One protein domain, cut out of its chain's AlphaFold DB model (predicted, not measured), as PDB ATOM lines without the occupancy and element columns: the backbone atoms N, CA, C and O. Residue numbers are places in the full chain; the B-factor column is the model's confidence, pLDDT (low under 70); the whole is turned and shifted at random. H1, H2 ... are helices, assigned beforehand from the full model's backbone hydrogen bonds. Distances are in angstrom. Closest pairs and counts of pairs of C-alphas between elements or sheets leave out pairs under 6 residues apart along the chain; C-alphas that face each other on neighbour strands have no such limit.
ATOM      1  N   VAL A 586      17.012 -27.440 -15.363       63.62
ATOM      2  CA  VAL A 586      17.972 -26.425 -14.917       63.62
ATOM      3  C   VAL A 586      17.471 -25.045 -15.322       63.62
ATOM      4  O   VAL A 586      17.305 -24.183 -14.450       63.62
ATOM      5  N   LYS A 587      17.135 -24.842 -16.603       72.81
ATOM      6  CA  LYS A 587      16.544 -23.579 -17.068       72.81
ATOM      7  C   LYS A 587      15.209 -23.292 -16.400       72.81
ATOM      8  O   LYS A 587      14.991 -22.147 -16.017       72.81
ATOM      9  N   TRP A 588      14.368 -24.298 -16.166       78.62
ATOM     10  CA  TRP A 588      13.111 -24.131 -15.434       78.62
ATOM     11  C   TRP A 588      13.340 -23.650 -14.005       78.62
ATOM     12  O   TRP A 588      12.809 -22.616 -13.610       78.62
ATOM     13  N   THR A 589      14.204 -24.326 -13.244       66.31
ATOM     14  CA  THR A 589      14.508 -23.934 -11.861       66.31
ATOM     15  C   THR A 589      15.125 -22.537 -11.809       66.31
ATOM     16  O   THR A 589      14.786 -21.740 -10.932       66.31
ATOM     17  N   MET A 590      16.027 -22.214 -12.739       68.31
ATOM     18  CA  MET A 590      16.643 -20.891 -12.845       68.31
ATOM     19  C   MET A 590      15.621 -19.824 -13.215       68.31
ATOM     20  O   MET A 590      15.615 -18.762 -12.596       68.31
ATOM     21  N   ALA A 591      14.746 -20.104 -14.178       75.25
ATOM     22  CA  ALA A 591      13.740 -19.168 -14.632       75.25
ATOM     23  C   ALA A 591      12.664 -18.948 -13.570       75.25
ATOM     24  O   ALA A 591      12.322 -17.803 -13.313       75.25
ATOM     25  N   LEU A 592      12.237 -19.989 -12.854       76.56
ATOM     26  CA  LEU A 592      11.313 -19.882 -11.726       76.56
ATOM     27  C   LEU A 592      11.950 -19.154 -10.537       76.56
ATOM     28  O   LEU A 592      11.337 -18.274  -9.943       76.56
ATOM     29  N   THR A 593      13.215 -19.458 -10.214       69.44
ATOM     30  CA  THR A 593      13.967 -18.752  -9.160       69.44
ATOM     31  C   THR A 593      14.138 -17.281  -9.523       69.44
ATOM     32  O   THR A 593      14.018 -16.412  -8.663       69.44
ATOM     33  N   LYS A 594      14.420 -16.985 -10.794       73.56
ATOM     34  CA  LYS A 594      14.607 -15.623 -11.283       73.56
ATOM     35  C   LYS A 594      13.285 -14.870 -11.382       73.56
ATOM     36  O   LYS A 594      13.254 -13.714 -10.987       73.56
ATOM     37  N   PHE A 595      12.207 -15.524 -11.806       73.50
ATOM     38  CA  PHE A 595      10.849 -14.990 -11.778       73.50
ATOM     39  C   PHE A 595      10.445 -14.660 -10.343       73.50
ATOM     40  O   PHE A 595      10.119 -13.518 -10.053       73.50
ATOM     41  N   LYS A 596      10.625 -15.596  -9.402       66.06
ATOM     42  CA  LYS A 596      10.422 -15.364  -7.964       66.06
ATOM     43  C   LYS A 596      11.306 -14.234  -7.426       66.06
ATOM     44  O   LYS A 596      10.884 -13.487  -6.551       66.06
ATOM     45  N   LEU A 597      12.526 -14.077  -7.945       55.28
ATOM     46  CA  LEU A 597      13.433 -12.984  -7.573       55.28
ATOM     47  C   LEU A 597      12.999 -11.620  -8.143       55.28
ATOM     48  O   LEU A 597      13.305 -10.599  -7.526       55.28
ATOM     49  N   LEU A 598      12.355 -11.593  -9.313       64.50
ATOM     50  CA  LEU A 598      11.930 -10.374 -10.008       64.50
ATOM     51  C   LEU A 598      10.522  -9.928  -9.597       64.50
ATOM     52  O   LEU A 598      10.342  -8.754  -9.290       64.50
ATOM     53  N   GLU A 599       9.580 -10.866  -9.533       61.62
ATOM     54  CA  GLU A 599       8.148 -10.638  -9.295       61.62
ATOM     55  C   GLU A 599       7.723 -10.959  -7.850       61.62
ATOM     56  O   GLU A 599       6.676 -10.526  -7.381       61.62
ATOM     57  N   GLY A 600       8.547 -11.688  -7.086       44.34
ATOM     58  CA  GLY A 600       8.301 -11.955  -5.662       44.34
ATOM     59  C   GLY A 600       7.305 -13.082  -5.358       44.34
ATOM     60  O   GLY A 600       7.127 -13.414  -4.187       44.34
ATOM     61  N   HIS A 601       6.700 -13.696  -6.376       68.88
ATOM     62  CA  HIS A 601       5.810 -14.860  -6.278       68.88
ATOM     63  C   HIS A 601       6.162 -15.920  -7.334       68.88
ATOM     64  O   HIS A 601       7.004 -15.689  -8.201       68.88
ATOM     65  N   ILE A 602       5.534 -17.095  -7.242       71.25
ATOM     66  CA  ILE A 602       5.682 -18.191  -8.218       71.25
ATOM     67  C   ILE A 602       4.452 -18.363  -9.119       71.25
ATOM     68  O   ILE A 602       4.434 -19.277  -9.935       71.25
ATOM     69  N   ASP A 603       3.453 -17.483  -9.005       74.38
ATOM     70  CA  ASP A 603       2.261 -17.486  -9.865       74.38
ATOM     71  C   ASP A 603       2.607 -16.964 -11.268       74.38
ATOM     72  O   ASP A 603       2.427 -15.788 -11.585       74.38
ATOM     73  N   VAL A 604       3.193 -17.836 -12.085       81.94
ATOM     74  CA  VAL A 604       3.577 -17.538 -13.466       81.94
ATOM     75  C   VAL A 604       2.359 -17.756 -14.381       81.94
ATOM     76  O   VAL A 604       1.798 -18.854 -14.358       81.94
ATOM     77  N   PRO A 605       1.940 -16.770 -15.203       81.00
ATOM     78  CA  PRO A 605       0.900 -16.975 -16.215       81.00
ATOM     79  C   PRO A 605       1.253 -18.128 -17.162       81.00
ATOM     80  O   PRO A 605       2.413 -18.276 -17.535       81.00
ATOM     81  N   VAL A 606       0.270 -18.931 -17.578       77.94
ATOM     82  CA  VAL A 606       0.499 -20.146 -18.392       77.94
ATOM     83  C   VAL A 606       1.188 -19.833 -19.730       77.94
ATOM     84  O   VAL A 606       1.975 -20.627 -20.232       77.94
ATOM     85  N   ASP A 607       0.952 -18.648 -20.286       80.31
ATOM     86  CA  ASP A 607       1.543 -18.143 -21.527       80.31
ATOM     87  C   ASP A 607       2.873 -17.387 -21.322       80.31
ATOM     88  O   ASP A 607       3.448 -16.859 -22.278       80.31
ATOM     89  N   TYR A 608       3.391 -17.324 -20.091       80.69
ATOM     90  CA  TYR A 608       4.578 -16.538 -19.779       80.69
ATOM     91  C   TYR A 608       5.854 -17.135 -20.382       80.69
ATOM     92  O   TYR A 608       6.306 -18.233 -20.031       80.69
ATOM     93  N   MET A 609       6.486 -16.324 -21.228       83.44
ATOM     94  CA  MET A 609       7.786 -16.565 -21.843       83.44
ATOM     95  C   MET A 609       8.807 -15.586 -21.277       83.44
ATOM     96  O   MET A 609       8.552 -14.381 -21.211       83.44
ATOM     97  N   VAL A 610       9.992 -16.079 -20.922       82.06
ATOM     98  CA  VAL A 610      11.065 -15.211 -20.421       82.06
ATOM     99  C   VAL A 610      11.434 -14.151 -21.482       82.06
ATOM    100  O   VAL A 610      11.841 -14.524 -22.592       82.06
ATOM    101  N   PRO A 611      11.336 -12.839 -21.173       75.56
ATOM    102  CA  PRO A 611      11.549 -11.775 -22.152       75.56
ATOM    103  C   PRO A 611      12.994 -11.710 -22.659       75.56
ATOM    104  O   PRO A 611      13.938 -11.782 -21.878       75.56
ATOM    105  N   THR A 612      13.176 -11.482 -23.963       73.00
ATOM    106  CA  THR A 612      14.502 -11.265 -24.584       73.00
ATOM    107  C   THR A 612      15.022  -9.836 -24.420       73.00
ATOM    108  O   THR A 612      16.195  -9.567 -24.652       73.00
ATOM    109  N   THR A 613      14.138  -8.891 -24.093       62.19
ATOM    110  CA  THR A 613      14.443  -7.454 -24.006       62.19
ATOM    111  C   THR A 613      14.786  -6.997 -22.590       62.19
ATOM    112  O   THR A 613      15.256  -5.877 -22.407       62.19
ATOM    113  N   ASP A 614      14.572  -7.849 -21.586       70.94
ATOM    114  CA  ASP A 614      14.822  -7.518 -20.189       70.94
ATOM    115  C   ASP A 614      16.222  -7.981 -19.767       70.94
ATOM    116  O   ASP A 614      16.480  -9.163 -19.531       70.94
ATOM    117  N   VAL A 615      17.127  -7.008 -19.633       68.00
ATOM    118  CA  VAL A 615      18.529  -7.199 -19.220       68.00
ATOM    119  C   VAL A 615      18.683  -7.841 -17.840       68.00
ATOM    120  O   VAL A 615      19.766  -8.305 -17.490       68.00
ATOM    121  N   ARG A 616      17.617  -7.880 -17.029       59.84
ATOM    122  CA  ARG A 616      17.642  -8.535 -15.718       59.84
ATOM    123  C   ARG A 616      17.652 -10.052 -15.849       59.84
ATOM    124  O   ARG A 616      18.107 -10.710 -14.913       59.84
ATOM    125  N   TRP A 617      17.173 -10.602 -16.962       67.25
ATOM    126  CA  TRP A 617      17.152 -12.036 -17.229       67.25
ATOM    127  C   TRP A 617      18.469 -12.512 -17.857       67.25
ATOM    128  O   TRP A 617      18.931 -11.904 -18.823       67.25
ATOM    129  N   PRO A 618      19.072 -13.605 -17.351       70.94
ATOM    130  CA  PRO A 618      20.214 -14.244 -18.001       70.94
ATOM    131  C   PRO A 618      19.893 -14.613 -19.455       70.94
ATOM    132  O   PRO A 618      18.867 -15.242 -19.710       70.94
ATOM    133  N   ALA A 619      20.794 -14.286 -20.387       71.12
ATOM    134  CA  ALA A 619      20.625 -14.575 -21.815       71.12
ATOM    135  C   ALA A 619      20.274 -16.048 -22.139       71.12
ATOM    136  O   ALA A 619      19.428 -16.267 -23.002       71.12
ATOM    137  N   PRO A 620      20.808 -17.066 -21.426       70.06
ATOM    138  CA  PRO A 620      20.435 -18.466 -21.659       70.06
ATOM    139  C   PRO A 620      18.978 -18.824 -21.320       70.06
ATOM    140  O   PRO A 620      18.515 -19.894 -21.704       70.06
ATOM    141  N   LEU A 621      18.269 -17.968 -20.574       73.62
ATOM    142  CA  LEU A 621      16.867 -18.173 -20.196       73.62
ATOM    143  C   LEU A 621      15.896 -17.453 -21.126       73.62
ATOM    144  O   LEU A 621      14.695 -17.661 -21.013       73.62
ATOM    145  N   HIS A 622      16.379 -16.595 -22.026       77.44
ATOM    146  CA  HIS A 622      15.517 -15.856 -22.942       77.44
ATOM    147  C   HIS A 622      14.701 -16.815 -23.817       77.44
ATOM    148  O   HIS A 622      15.243 -17.767 -24.373       77.44
ATOM    149  N   ARG A 623      13.397 -16.538 -23.962       79.69
ATOM    150  CA  ARG A 623      12.407 -17.389 -24.653       79.69
ATOM    151  C   ARG A 623      12.122 -18.740 -23.988       79.69
ATOM    152  O   ARG A 623      11.509 -19.593 -24.620       79.69
ATOM    153  N   PHE A 624      12.527 -18.954 -22.739       83.19
ATOM    154  CA  PHE A 624      12.153 -20.168 -22.016       83.19
ATOM    155  C   PHE A 624      10.647 -20.149 -21.647       83.19
ATOM    156  O   PHE A 624      10.198 -19.145 -21.073       83.19
ATOM    157  N   PRO A 625       9.871 -21.217 -21.941       84.31
ATOM    158  CA  PRO A 625       8.425 -21.292 -21.695       84.31
ATOM    159  C   PRO A 625       8.101 -21.632 -20.237       84.31
ATOM    160  O   PRO A 625       7.550 -22.682 -19.918       84.31
ATOM    161  N   LEU A 626       8.468 -20.728 -19.327       85.06
ATOM    162  CA  LEU A 626       8.336 -20.945 -17.887       85.06
ATOM    163  C   LEU A 626       6.885 -21.208 -17.452       85.06
ATOM    164  O   LEU A 626       6.667 -22.061 -16.594       85.06
ATOM    165  N   GLY A 627       5.918 -20.493 -18.039       81.25
ATOM    166  CA  GLY A 627       4.496 -20.625 -17.717       81.25
ATOM    167  C   GLY A 627       3.915 -21.997 -18.050       81.25
ATOM    168  O   GLY A 627       3.294 -22.628 -17.196       81.25
ATOM    169  N   ALA A 628       4.180 -22.485 -19.264       77.12
ATOM    170  CA  ALA A 628       3.682 -23.774 -19.738       77.12
ATOM    171  C   ALA A 628       4.270 -24.933 -18.919       77.12
ATOM    172  O   ALA A 628       3.532 -25.755 -18.386       77.12
ATOM    173  N   VAL A 629       5.590 -24.919 -18.700       79.94
ATOM    174  CA  VAL A 629       6.270 -25.965 -17.919       79.94
ATOM    175  C   VAL A 629       5.801 -25.972 -16.457       79.94
ATOM    176  O   VAL A 629       5.664 -27.034 -15.856       79.94
ATOM    177  N   LEU A 630       5.522 -24.808 -15.855       81.25
ATOM    178  CA  LEU A 630       4.970 -24.752 -14.498       81.25
ATOM    179  C   LEU A 630       3.552 -25.346 -14.426       81.25
ATOM    180  O   LEU A 630       3.249 -26.054 -13.465       81.25
ATOM    181  N   ALA A 631       2.708 -25.092 -15.429       79.31
ATOM    182  CA  ALA A 631       1.365 -25.666 -15.509       79.31
ATOM    183  C   ALA A 631       1.398 -27.200 -15.671       79.31
ATOM    184  O   ALA A 631       0.613 -27.910 -15.034       79.31
ATOM    185  N   ASP A 632       2.352 -27.724 -16.442       78.19
ATOM    186  CA  ASP A 632       2.549 -29.168 -16.626       78.19
ATOM    187  C   ASP A 632       3.023 -29.857 -15.335       78.19
ATOM    188  O   ASP A 632       2.554 -30.943 -14.989       78.19
ATOM    189  N   VAL A 633       3.881 -29.191 -14.555       79.00
ATOM    190  CA  VAL A 633       4.321 -29.674 -13.233       79.00
ATOM    191  C   VAL A 633       3.183 -29.635 -12.208       79.00
ATOM    192  O   VAL A 633       3.030 -30.563 -11.416       79.00
ATOM    193  N   GLN A 634       2.360 -28.581 -12.209       75.00
ATOM    194  CA  GLN A 634       1.227 -28.438 -11.282       75.00
ATOM    195  C   GLN A 634       0.084 -29.418 -11.576       75.00
ATOM    196  O   GLN A 634      -0.586 -29.875 -10.650       75.00
ATOM    197  N   SER A 635      -0.134 -29.751 -12.851       73.81
ATOM    198  CA  SER A 635      -1.125 -30.744 -13.284       73.81
ATOM    199  C   SER A 635      -0.638 -32.194 -13.149       73.81
ATOM    200  O   SER A 635      -1.437 -33.120 -13.282       73.81
ATOM    201  N   GLY A 636       0.650 -32.398 -12.846       69.88
ATOM    202  CA  GLY A 636       1.270 -33.716 -12.712       69.88
ATOM    203  C   GLY A 636       1.578 -34.404 -14.047       69.88
ATOM    204  O   GLY A 636       1.847 -35.603 -14.048       69.88
TER     205      GLY A 636
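What this domain is: This is residues 586 to 636 of the 650 residues of an uncharacterized protein of Saprolegnia parasitica (strain CBS 223.65) (UniProt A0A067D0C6). Two helices meet about perpendicular, and a long loop links them: H1 runs across the long axis of the domain, and H2 starts beside residues 588 to 592 of H1 and runs off toward one end of that axis. Between them, residues 600 to 625 swing from the end of H1 out to the opposite end of the axis, around Val 615, and come back to the start of H2. The printed part has 51 residues with two named helices, H1 then H2, and no named strand; the class is all helix, though under half of the residues, 24 of 51, are in named elements. The whole is compact, with a radius of gyration of the C-alphas of 10.1 A, yet elongated in outline, spanning 32 by 20 by 19 A.

Where its parts are: Find C-alpha 586 at (17.972, -26.425, -14.917); from there H1, residues 586 to 599, runs 19.4 A to C-alpha 599 at (8.148, -10.638, -9.295). H2, residues 626 to 635, runs 14.4 A from Leu 626 and ends with C-alpha 635 at (-1.125, -30.744, -13.284).

How they stand to each other: Look at residues 588 to 592 of H1: with these alone H1 touches H2. The closest C-alphas of the two helices are those of Trp 588 and Leu 626, 6.2 A apart. Their lines stand about perpendicular, at 75 degrees, and their centres are 13.0 A apart. In H1 and H2 every O i to N i+4 pair is within hydrogen-bond range.

The domain as a whole: The two C-alphas farthest apart are those of Val 615 and Gly 636, at 32.3 A. The printed part has no cut, and the link from H1 to H2 is long, with 26 residues. The mean pLDDT of the printed part is 73.3; look for values under 70 at 15 residues, among them residues 596 to 601 and 615 to 617.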